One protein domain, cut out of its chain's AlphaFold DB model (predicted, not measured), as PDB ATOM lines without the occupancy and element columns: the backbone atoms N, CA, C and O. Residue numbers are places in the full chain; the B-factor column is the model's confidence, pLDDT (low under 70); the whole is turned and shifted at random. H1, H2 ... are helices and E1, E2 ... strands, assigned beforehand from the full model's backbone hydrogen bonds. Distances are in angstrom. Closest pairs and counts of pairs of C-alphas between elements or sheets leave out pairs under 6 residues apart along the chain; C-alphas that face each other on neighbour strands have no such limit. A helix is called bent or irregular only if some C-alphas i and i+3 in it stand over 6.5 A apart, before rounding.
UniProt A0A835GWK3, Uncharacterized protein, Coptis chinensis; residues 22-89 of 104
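AT A GLANCE: This is residues 22 to 89 of the 104 residues of an uncharacterized protein of Coptis chinensis (UniProt A0A835GWK3). A single twisted sheet folds over into a half-open shell, with the long, sharply bent hairpin of E1 and E2 as one wall. E3 folds back alongside E2 at residues 48 to 51, while E4, beside residues 40 to 44 of E2, makes the other wall with E5 and E6; E1 and E6 stay apart, and the short H1 sits beside E5. The printed part has 68 residues, with six named strands followed by one named helix; the branched sheet is antiparallel and the class is mostly strand. The whole is compact, with a radius of gyration of the C-alphas of 11.8 A, and rounded, spanning 31 by 25 by 24 A.

HOW THE PARTS SIT: E2, residues 40 to 51, has three neighbours. E1, residues 26 to 37, lies on one side of it as an antiparallel hairpin partner, with N 29 and O 46 at 2.7 A. On the other side are E3, residues 54 to 57, with N 49 and O 56 at 2.8 A, and E4, residues 60 to 64, with N 41 and O 61 at 2.8 A. E5, residues 67 to 74, forms a hairpin with E4, N 72 and O 62 being 2.8 A apart. E6, residues 80 to 84, forms a hairpin with E5, with N 71 and O 83 at 2.8 A. E1 E2 E3 and E4 E5 E6 are each a meander, every strand the antiparallel neighbour of the one before. H1, residues 85 to 88, is on the sheet at a height of 6.3 A, over none of the strands; its closest C-alphas to E5 are Val 85 and Lys 70, 5.3 A apart. H1 is too short for an O i to N i+4 pair; its one O i to N i+3 pair is within range.

IN THESE COORDINATES: E1 begins at C-alpha 26 (203.758, 155.654, 273.791), is 22.6 A long and bends by 104 degrees at residue 30. E2 is 22.2 A long and bends by 94 degrees at residue 43. E5, 16.2 A long, bends by 76 degrees at residue 70. H1 ends at C-alpha 88 (209.789, 167.313, 272.102).

THE WHOLE: The two C-alphas farthest apart, of Ala 30 and Ser 66, are 33.9 A apart. The printed part has no cut, and its links are tight. Mean pLDDT of the printed part is 88.4; residues 22 to 24 are under 70.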
ATOM      1  N   ILE A  22     203.031 163.522 277.081       52.31
ATOM      2  CA  ILE A  22     202.868 163.034 275.703       52.31
ATOM      3  C   ILE A  22     203.577 161.678 275.488       52.31
ATOM      4  O   ILE A  22     203.015 160.779 274.856       52.31
ATOM      5  N   CYS A  23     204.758 161.467 276.080       52.16
ATOM      6  CA  CYS A  23     205.491 160.195 276.044       52.16
ATOM      7  C   CYS A  23     204.894 159.124 276.972       52.16
ATOM      8  O   CYS A  23     205.088 157.932 276.719       52.16
ATOM      9  N   LYS A  24     204.097 159.498 277.989       55.06
ATOM     10  CA  LYS A  24     203.394 158.531 278.870       55.06
ATOM     11  C   LYS A  24     202.370 157.675 278.105       55.06
ATOM     12  O   LYS A  24     201.904 156.655 278.613       55.06
ATOM     13  N   SER A  25     202.041 158.071 276.875       74.81
ATOM     14  CA  SER A  25     201.093 157.403 275.983       74.81
ATOM     15  C   SER A  25     201.770 156.750 274.772       74.81
ATOM     16  O   SER A  25     201.138 156.599 273.731       74.81
ATOM     17  N   VAL A  26     203.042 156.351 274.872       84.06
ATOM     18  CA  VAL A  26     203.758 155.654 273.791       84.06
ATOM     19  C   VAL A  26     204.371 154.356 274.313       84.06
ATOM     20  O   VAL A  26     204.880 154.283 275.426       84.06
ATOM     21  N   SER A  27     204.285 153.299 273.512       86.75
ATOM     22  CA  SER A  27     204.887 152.000 273.774       86.75
ATOM     23  C   SER A  27     205.894 151.688 272.679       86.75
ATOM     24  O   SER A  27     205.584 151.759 271.485       86.75
ATOM     25  N   TYR A  28     207.090 151.313 273.118       89.81
ATOM     26  CA  TYR A  28     208.191 150.891 272.270       89.81
ATOM     27  C   TYR A  28     208.375 149.377 272.390       89.81
ATOM     28  O   TYR A  28     208.283 148.805 273.477       89.81
ATOM     29  N   GLY A  29     208.591 148.719 271.256       86.38
ATOM     30  CA  GLY A  29     209.003 147.325 271.189       86.38
ATOM     31  C   GLY A  29     210.492 147.170 271.494       86.38
ATOM     32  O   GLY A  29     211.229 148.148 271.561       86.38
ATOM     33  N   ALA A  30     210.937 145.920 271.634       87.69
ATOM     34  CA  ALA A  30     212.358 145.602 271.809       87.69
ATOM     35  C   ALA A  30     213.206 145.996 270.586       87.69
ATOM     36  O   ALA A  30     214.377 146.331 270.720       87.69
ATOM     37  N   GLU A  31     212.595 145.974 269.401       87.50
ATOM     38  CA  GLU A  31     213.223 146.356 268.143       87.50
ATOM     39  C   GLU A  31     212.350 147.392 267.438       87.50
ATOM     40  O   GLU A  31     211.139 147.210 267.283       87.50
ATOM     41  N   ILE A  32     212.986 148.480 267.005       92.50
ATOM     42  CA  ILE A  32     212.376 149.537 266.201       92.50
ATOM     43  C   ILE A  32     213.090 149.539 264.854       92.50
ATOM     44  O   ILE A  32     214.316 149.636 264.797       92.50
ATOM     45  N   THR A  33     212.328 149.440 263.765       91.81
ATOM     46  CA  THR A  33     212.878 149.481 262.401       91.81
ATOM     47  C   THR A  33     212.154 150.532 261.573       91.81
ATOM     48  O   THR A  33     210.954 150.728 261.749       91.81
ATOM     49  N   ALA A  34     212.877 151.222 260.693       95.81
ATOM     50  CA  ALA A  34     212.329 152.208 259.767       95.81
ATOM     51  C   ALA A  34     213.295 152.449 258.599       95.81
ATOM     52  O   ALA A  34     214.501 152.238 258.723       95.81
ATOM     53  N   PHE A  35     212.769 152.958 257.486       94.56
ATOM     54  CA  PHE A  35     213.568 153.583 256.433       94.56
ATOM     55  C   PHE A  35     213.658 155.078 256.715       94.56
ATOM     56  O   PHE A  35     212.631 155.760 256.747       94.56
ATOM     57  N   VAL A  36     214.876 155.568 256.930       93.81
ATOM     58  CA  VAL A  36     215.138 156.966 257.276       93.81
ATOM     59  C   VAL A  36     215.580 157.722 256.028       93.81
ATOM     60  O   VAL A  36     216.535 157.344 255.354       93.81
ATOM     61  N   GLU A  37     214.866 158.796 255.733       93.31
ATOM     62  CA  GLU A  37     215.154 159.791 254.707       93.31
ATOM     63  C   GLU A  37     215.308 161.160 255.386       93.31
ATOM     64  O   GLU A  37     214.985 161.332 256.567       93.31
ATOM     65  N   ASN A  38     215.776 162.168 254.646       92.75
ATOM     66  CA  ASN A  38     215.850 163.524 255.183       92.75
ATOM     67  C   ASN A  38     214.465 163.974 255.689       92.75
ATOM     68  O   ASN A  38     213.510 164.012 254.914       92.75
ATOM     69  N   ARG A  39     214.370 164.307 256.985       92.38
ATOM     70  CA  ARG A  39     213.136 164.746 257.669       92.38
ATOM     71  C   ARG A  39     211.967 163.751 257.647       92.38
ATOM     72  O   ARG A  39     210.834 164.145 257.922       92.38
ATOM     73  N   ARG A  40     212.197 162.472 257.327       94.06
ATOM     74  CA  ARG A  40     211.116 161.486 257.194       94.06
ATOM     75  C   ARG A  40     211.564 160.081 257.568       94.06
ATOM     76  O   ARG A  40     212.609 159.612 257.148       94.06
ATOM     77  N   MET A  41     210.721 159.375 258.305       95.56
ATOM     78  CA  MET A  41     210.856 157.958 258.619       95.56
ATOM     79  C   MET A  41     209.634 157.217 258.083       95.56
ATOM     80  O   MET A  41     208.502 157.588 258.388       95.56
ATOM     81  N   LYS A  42     209.850 156.169 257.284       94.56
ATOM     82  CA  LYS A  42     208.794 155.358 256.654       94.56
ATOM     83  C   LYS A  42     208.885 153.902 257.084       94.56
ATOM     84  O   LYS A  42     209.969 153.401 257.374       94.56
ATOM     85  N   LYS A  43     207.750 153.197 257.022       94.12
ATOM     86  CA  LYS A  43     207.615 151.788 257.439       94.12
ATOM     87  C   LYS A  43     208.147 151.569 258.860       94.12
ATOM     88  O   LYS A  43     208.833 150.585 259.118       94.12
ATOM     89  N   LEU A  44     207.846 152.515 259.749       95.00
ATOM     90  CA  LEU A  44     208.190 152.425 261.157       95.00
ATOM     91  C   LEU A  44     207.478 151.220 261.783       95.00
ATOM     92  O   LEU A  44     206.280 151.015 261.579       95.00
ATOM     93  N   THR A  45     208.222 150.419 262.536       93.44
ATOM     94  CA  THR A  45     207.707 149.304 263.331       93.44
ATOM     95  C   THR A  45     208.213 149.403 264.764       93.44
ATOM     96  O   THR A  45     209.171 150.117 265.050       93.44
ATOM     97  N   GLY A  46     207.547 148.703 265.683       91.31
ATOM     98  CA  GLY A  46     207.945 148.705 267.091       91.31
ATOM     99  C   GLY A  46     207.539 149.967 267.856       91.31
ATOM    100  O   GLY A  46     207.953 150.124 268.994       91.31
ATOM    101  N   VAL A  47     206.712 150.846 267.280       92.38
ATOM    102  CA  VAL A  47     206.193 152.040 267.965       92.38
ATOM    103  C   VAL A  47     204.668 152.042 267.934       92.38
ATOM    104  O   VAL A  47     204.049 151.871 266.876       92.38
ATOM    105  N   LYS A  48     204.052 152.232 269.102       91.12
ATOM    106  CA  LYS A  48     202.605 152.394 269.255       91.12
ATOM    107  C   LYS A  48     202.290 153.610 270.111       91.12
ATOM    108  O   LYS A  48     202.906 153.784 271.152       91.12
ATOM    109  N   SER A  49     201.296 154.395 269.726       88.56
ATOM    110  CA  SER A  49     200.724 155.448 270.563       88.56
ATOM    111  C   SER A  49     199.397 154.988 271.160       88.56
ATOM    112  O   SER A  49     198.678 154.173 270.579       88.56
ATOM    113  N   LYS A  50     199.069 155.482 272.346       84.56
ATOM    114  CA  LYS A  50     197.788 155.259 273.001       84.56
ATOM    115  C   LYS A  50     196.860 156.407 272.637       84.56
ATOM    116  O   LYS A  50     197.059 157.536 273.074       84.56
ATOM    117  N   GLU A  51     195.829 156.108 271.863       77.31
ATOM    118  CA  GLU A  51     194.754 157.048 271.564       77.31
ATOM    119  C   GLU A  51     193.520 156.674 272.380       77.31
ATOM    120  O   GLU A  51     192.883 155.659 272.099       77.31
ATOM    121  N   ILE A  52     193.194 157.499 273.384       72.50
ATOM    122  CA  ILE A  52     192.052 157.396 274.316       72.50
ATOM    123  C   ILE A  52     191.954 156.015 275.002       72.50
ATOM    124  O   ILE A  52     192.260 155.893 276.187       72.50
ATOM    125  N   LEU A  53     191.555 154.971 274.270       72.94
ATOM    126  CA  LEU A  53     191.354 153.598 274.743       72.94
ATOM    127  C   LEU A  53     192.130 152.526 273.952       72.94
ATOM    128  O   LEU A  53     192.226 151.398 274.431       72.94
ATOM    129  N   ILE A  54     192.688 152.835 272.776       83.69
ATOM    130  CA  ILE A  54     193.339 151.847 271.898       83.69
ATOM    131  C   ILE A  54     194.813 152.169 271.651       83.69
ATOM    132  O   ILE A  54     195.221 153.326 271.609       83.69
ATOM    133  N   TRP A  55     195.618 151.124 271.465       87.31
ATOM    134  CA  TRP A  55     197.000 151.251 271.011       87.31
ATOM    135  C   TRP A  55     197.045 151.205 269.491       87.31
ATOM    136  O   TRP A  55     196.685 150.194 268.886       87.31
ATOM    137  N   VAL A  56     197.525 152.279 268.884       89.38
ATOM    138  CA  VAL A  56     197.627 152.422 267.436       89.38
ATOM    139  C   VAL A  56     199.093 152.380 267.035       89.38
ATOM    140  O   VAL A  56     199.951 152.936 267.708       89.38
ATOM    141  N   THR A  57     199.402 151.670 265.955       92.75
ATOM    142  CA  THR A  57     200.769 151.615 265.424       92.75
ATOM    143  C   THR A  57     201.083 152.886 264.648       92.75
ATOM    144  O   THR A  57     200.236 153.396 263.914       92.75
ATOM    145  N   ILE A  58     202.312 153.375 264.788       94.38
ATOM    146  CA  ILE A  58     202.834 154.468 263.967       94.38
ATOM    147  C   ILE A  58     203.675 153.851 262.856       94.38
ATOM    148  O   ILE A  58     204.568 153.055 263.130       94.38
ATOM    149  N   SER A  59     203.375 154.202 261.608       95.69
ATOM    150  CA  SER A  59     204.059 153.686 260.416       95.69
ATOM    151  C   SER A  59     204.927 154.729 259.722       95.69
ATOM    152  O   SER A  59     205.811 154.372 258.938       95.69
ATOM    153  N   GLU A  60     204.681 156.011 259.978       96.00
ATOM    154  CA  GLU A  60     205.384 157.104 259.327       96.00
ATOM    155  C   GLU A  60     205.492 158.322 260.245       96.00
ATOM    156  O   GLU A  60     204.553 158.656 260.965       96.00
ATOM    157  N   ILE A  61     206.646 158.982 260.203       95.50
ATOM    158  CA  ILE A  61     206.916 160.237 260.903       95.50
ATOM    159  C   ILE A  61     207.594 161.175 259.911       95.50
ATOM    160  O   ILE A  61     208.513 160.752 259.213       95.50
ATOM    161  N   TYR A  62     207.161 162.426 259.811       95.44
ATOM    162  CA  TYR A  62     207.805 163.400 258.932       95.44
ATOM    163  C   TYR A  62     207.623 164.838 259.401       95.44
ATOM    164  O   TYR A  62     206.671 165.158 260.111       95.44
ATOM    165  N   ILE A  63     208.522 165.702 258.946       96.00
ATOM    166  CA  ILE A  63     208.406 167.156 259.051       96.00
ATOM    167  C   ILE A  63     208.115 167.682 257.643       96.00
ATOM    168  O   ILE A  63     208.805 167.311 256.690       96.00
ATOM    169  N   ASP A  64     207.062 168.484 257.501       90.88
ATOM    170  CA  ASP A  64     206.710 169.095 256.217       90.88
ATOM    171  C   ASP A  64     207.698 170.223 255.900       90.88
ATOM    172  O   ASP A  64     208.049 171.015 256.771       90.88
ATOM    173  N   GLU A  65     208.147 170.324 254.650       89.19
ATOM    174  CA  GLU A  65     209.056 171.398 254.238       89.19
ATOM    175  C   GLU A  65     208.399 172.781 254.320       89.19
ATOM    176  O   GLU A  65     209.092 173.781 254.493       89.19
ATOM    177  N   SER A  66     207.067 172.826 254.228       90.94
ATOM    178  CA  SER A  66     206.261 174.044 254.315       90.94
ATOM    179  C   SER A  66     206.018 174.492 255.761       90.94
ATOM    180  O   SER A  66     205.683 175.652 255.989       90.94
ATOM    181  N   ASP A  67     206.161 173.583 256.733       90.56
ATOM    182  CA  ASP A  67     205.926 173.833 258.157       90.56
ATOM    183  C   ASP A  67     206.926 173.036 259.006       90.56
ATOM    184  O   ASP A  67     206.631 171.965 259.546       90.56
ATOM    185  N   LEU A  68     208.139 173.585 259.115       91.94
ATOM    186  CA  LEU A  68     209.235 172.991 259.886       91.94
ATOM    187  C   LEU A  68     208.988 173.008 261.400       91.94
ATOM    188  O   LEU A  68     209.696 172.325 262.134       91.94
ATOM    189  N   GLY A  69     207.999 173.775 261.863       93.00
ATOM    190  CA  GLY A  69     207.659 173.886 263.277       93.00
ATOM    191  C   GLY A  69     206.855 172.702 263.802       93.00
ATOM    192  O   GLY A  69     206.555 172.677 264.992       93.00
ATOM    193  N   LYS A  70     206.482 171.730 262.954       93.44
ATOM    194  CA  LYS A  70     205.655 170.587 263.356       93.44
ATOM    195  C   LYS A  70     206.203 169.243 262.899       93.44
ATOM    196  O   LYS A  70     206.603 169.052 261.754       93.44
ATOM    197  N   ILE A  71     206.082 168.264 263.786       94.31
ATOM    198  CA  ILE A  71     206.356 166.855 263.516       94.31
ATOM    199  C   ILE A  71     205.026 166.131 263.340       94.31
ATOM    200  O   ILE A  71     204.153 166.209 264.204       94.31
ATOM    201  N   THR A  72     204.862 165.422 262.225       94.69
ATOM    202  CA  THR A  72     203.646 164.672 261.892       94.69
ATOM    203  C   THR A  72     203.872 163.175 262.014       94.69
ATOM    204  O   THR A  72     204.793 162.630 261.417       94.69
ATOM    205  N   PHE A  73     202.975 162.498 262.726       93.81
ATOM    206  CA  PHE A  73     202.959 161.056 262.947       93.81
ATOM    207  C   PHE A  73     201.745 160.469 262.245       93.81
ATOM    208  O   PHE A  73     200.642 160.991 262.402       93.81
ATOM    209  N   LYS A  74     201.924 159.390 261.487       95.00
ATOM    210  CA  LYS A  74     200.860 158.703 260.755       95.00
ATOM    211  C   LYS A  74     200.762 157.238 261.138       95.00
ATOM    212  O   LYS A  74     201.752 156.548 261.378       95.00
ATOM    213  N   THR A  75     199.526 156.774 261.133       93.50
ATOM    214  CA  THR A  75     199.146 155.371 261.276       93.50
ATOM    215  C   THR A  75     199.173 154.674 259.907       93.50
ATOM    216  O   THR A  75     199.117 155.353 258.876       93.50
ATOM    217  N   PRO A  76     199.195 153.327 259.837       92.75
ATOM    218  CA  PRO A  76     199.110 152.596 258.567       92.75
ATOM    219  C   PRO A  76     197.892 152.957 257.705       92.75
ATOM    220  O   PRO A  76     197.946 152.829 256.486       92.75
ATOM    221  N   SER A  77     196.810 153.436 258.326       90.31
ATOM    222  CA  SER A  77     195.595 153.898 257.644       90.31
ATOM    223  C   SER A  77     195.712 155.315 257.063       90.31
ATOM    224  O   SER A  77     194.754 155.813 256.482       90.31
ATOM    225  N   GLY A  78     196.854 155.987 257.233       88.81
ATOM    226  CA  GLY A  78     197.110 157.342 256.733       88.81
ATOM    227  C   GLY A  78     196.583 158.468 257.628       88.81
ATOM    228  O   GLY A  78     196.872 159.634 257.360       88.81
ATOM    229  N   ILE A  79     195.864 158.142 258.706       90.12
ATOM    230  CA  ILE A  79     195.430 159.111 259.721       90.12
ATOM    231  C   ILE A  79     196.670 159.606 260.454       90.12
ATOM    232  O   ILE A  79     197.467 158.782 260.912       90.12
ATOM    233  N   GLY A  80     196.822 160.928 260.561       89.94
ATOM    234  CA  GLY A  80     197.974 161.535 261.210       89.94
ATOM    235  C   GLY A  80     197.645 162.655 262.185       89.94
ATOM    236  O   GLY A  80     196.572 163.260 262.139       89.94
ATOM    237  N   ARG A  81     198.599 162.916 263.076       89.50
ATOM    238  CA  ARG A  81     198.585 163.990 264.070       89.50
ATOM    239  C   ARG A  81     199.900 164.744 264.003       89.50
ATOM    240  O   ARG A  81     200.948 164.120 263.852       89.50
ATOM    241  N   SER A  82     199.830 166.061 264.131       92.31
ATOM    242  CA  SER A  82     201.001 166.931 264.112       92.31
ATOM    243  C   SER A  82     201.137 167.653 265.443       92.31
ATOM    244  O   SER A  82     200.144 168.126 265.993       92.31
ATOM    245  N   PHE A  83     202.365 167.741 265.934       90.00
ATOM    246  CA  PHE A  83     202.719 168.377 267.199       90.00
ATOM    247  C   PHE A  83     203.848 169.380 266.957       90.00
ATOM    248  O   PHE A  83     204.665 169.132 266.066       90.00
ATOM    249  N   PRO A  84     203.895 170.505 267.690       91.12
ATOM    250  CA  PRO A  84     205.001 171.447 267.575       91.12
ATOM    251  C   PRO A  84     206.322 170.771 267.961       91.12
ATOM    252  O   PRO A  84     206.327 169.887 268.817       91.12
ATOM    253  N   VAL A  85     207.426 171.169 267.328       88.81
ATOM    254  CA  VAL A  85     208.769 170.634 267.631       88.81
ATOM    255  C   VAL A  85     209.123 170.858 269.100       88.81
ATOM    256  O   VAL A  85     209.581 169.923 269.749       88.81
ATOM    257  N   ASP A  86     208.785 172.029 269.636       85.62
ATOM    258  CA  ASP A  86     209.008 172.432 271.028       85.62
ATOM    259  C   ASP A  86     208.388 171.452 272.044       85.62
ATOM    260  O   ASP A  86     208.874 171.319 273.160       85.62
ATOM    261  N   ALA A  87     207.345 170.695 271.666       83.00
ATOM    262  CA  ALA A  87     206.759 169.664 272.534       83.00
ATOM    263  C   ALA A  87     207.673 168.443 272.749       83.00
ATOM    264  O   ALA A  87     207.346 167.564 273.548       83.00
ATOM    265  N   PHE A  88     208.777 168.361 272.007       80.38
ATOM    266  CA  PHE A  88     209.789 167.313 272.102       80.38
ATOM    267  C   PHE A  88     211.170 167.872 272.463       80.38
ATOM    268  O   PHE A  88     212.144 167.118 272.441       80.38
ATOM    269  N   GLU A  89     211.270 169.169 272.769       77.06
ATOM    270  CA  GLU A  89     212.494 169.741 273.319       77.06
ATOM    271  C   GLU A  89     212.714 169.218 274.741       77.06
ATOM    272  O   GLU A  89     211.782 169.050 275.528       77.06
TER     273      GLU A  89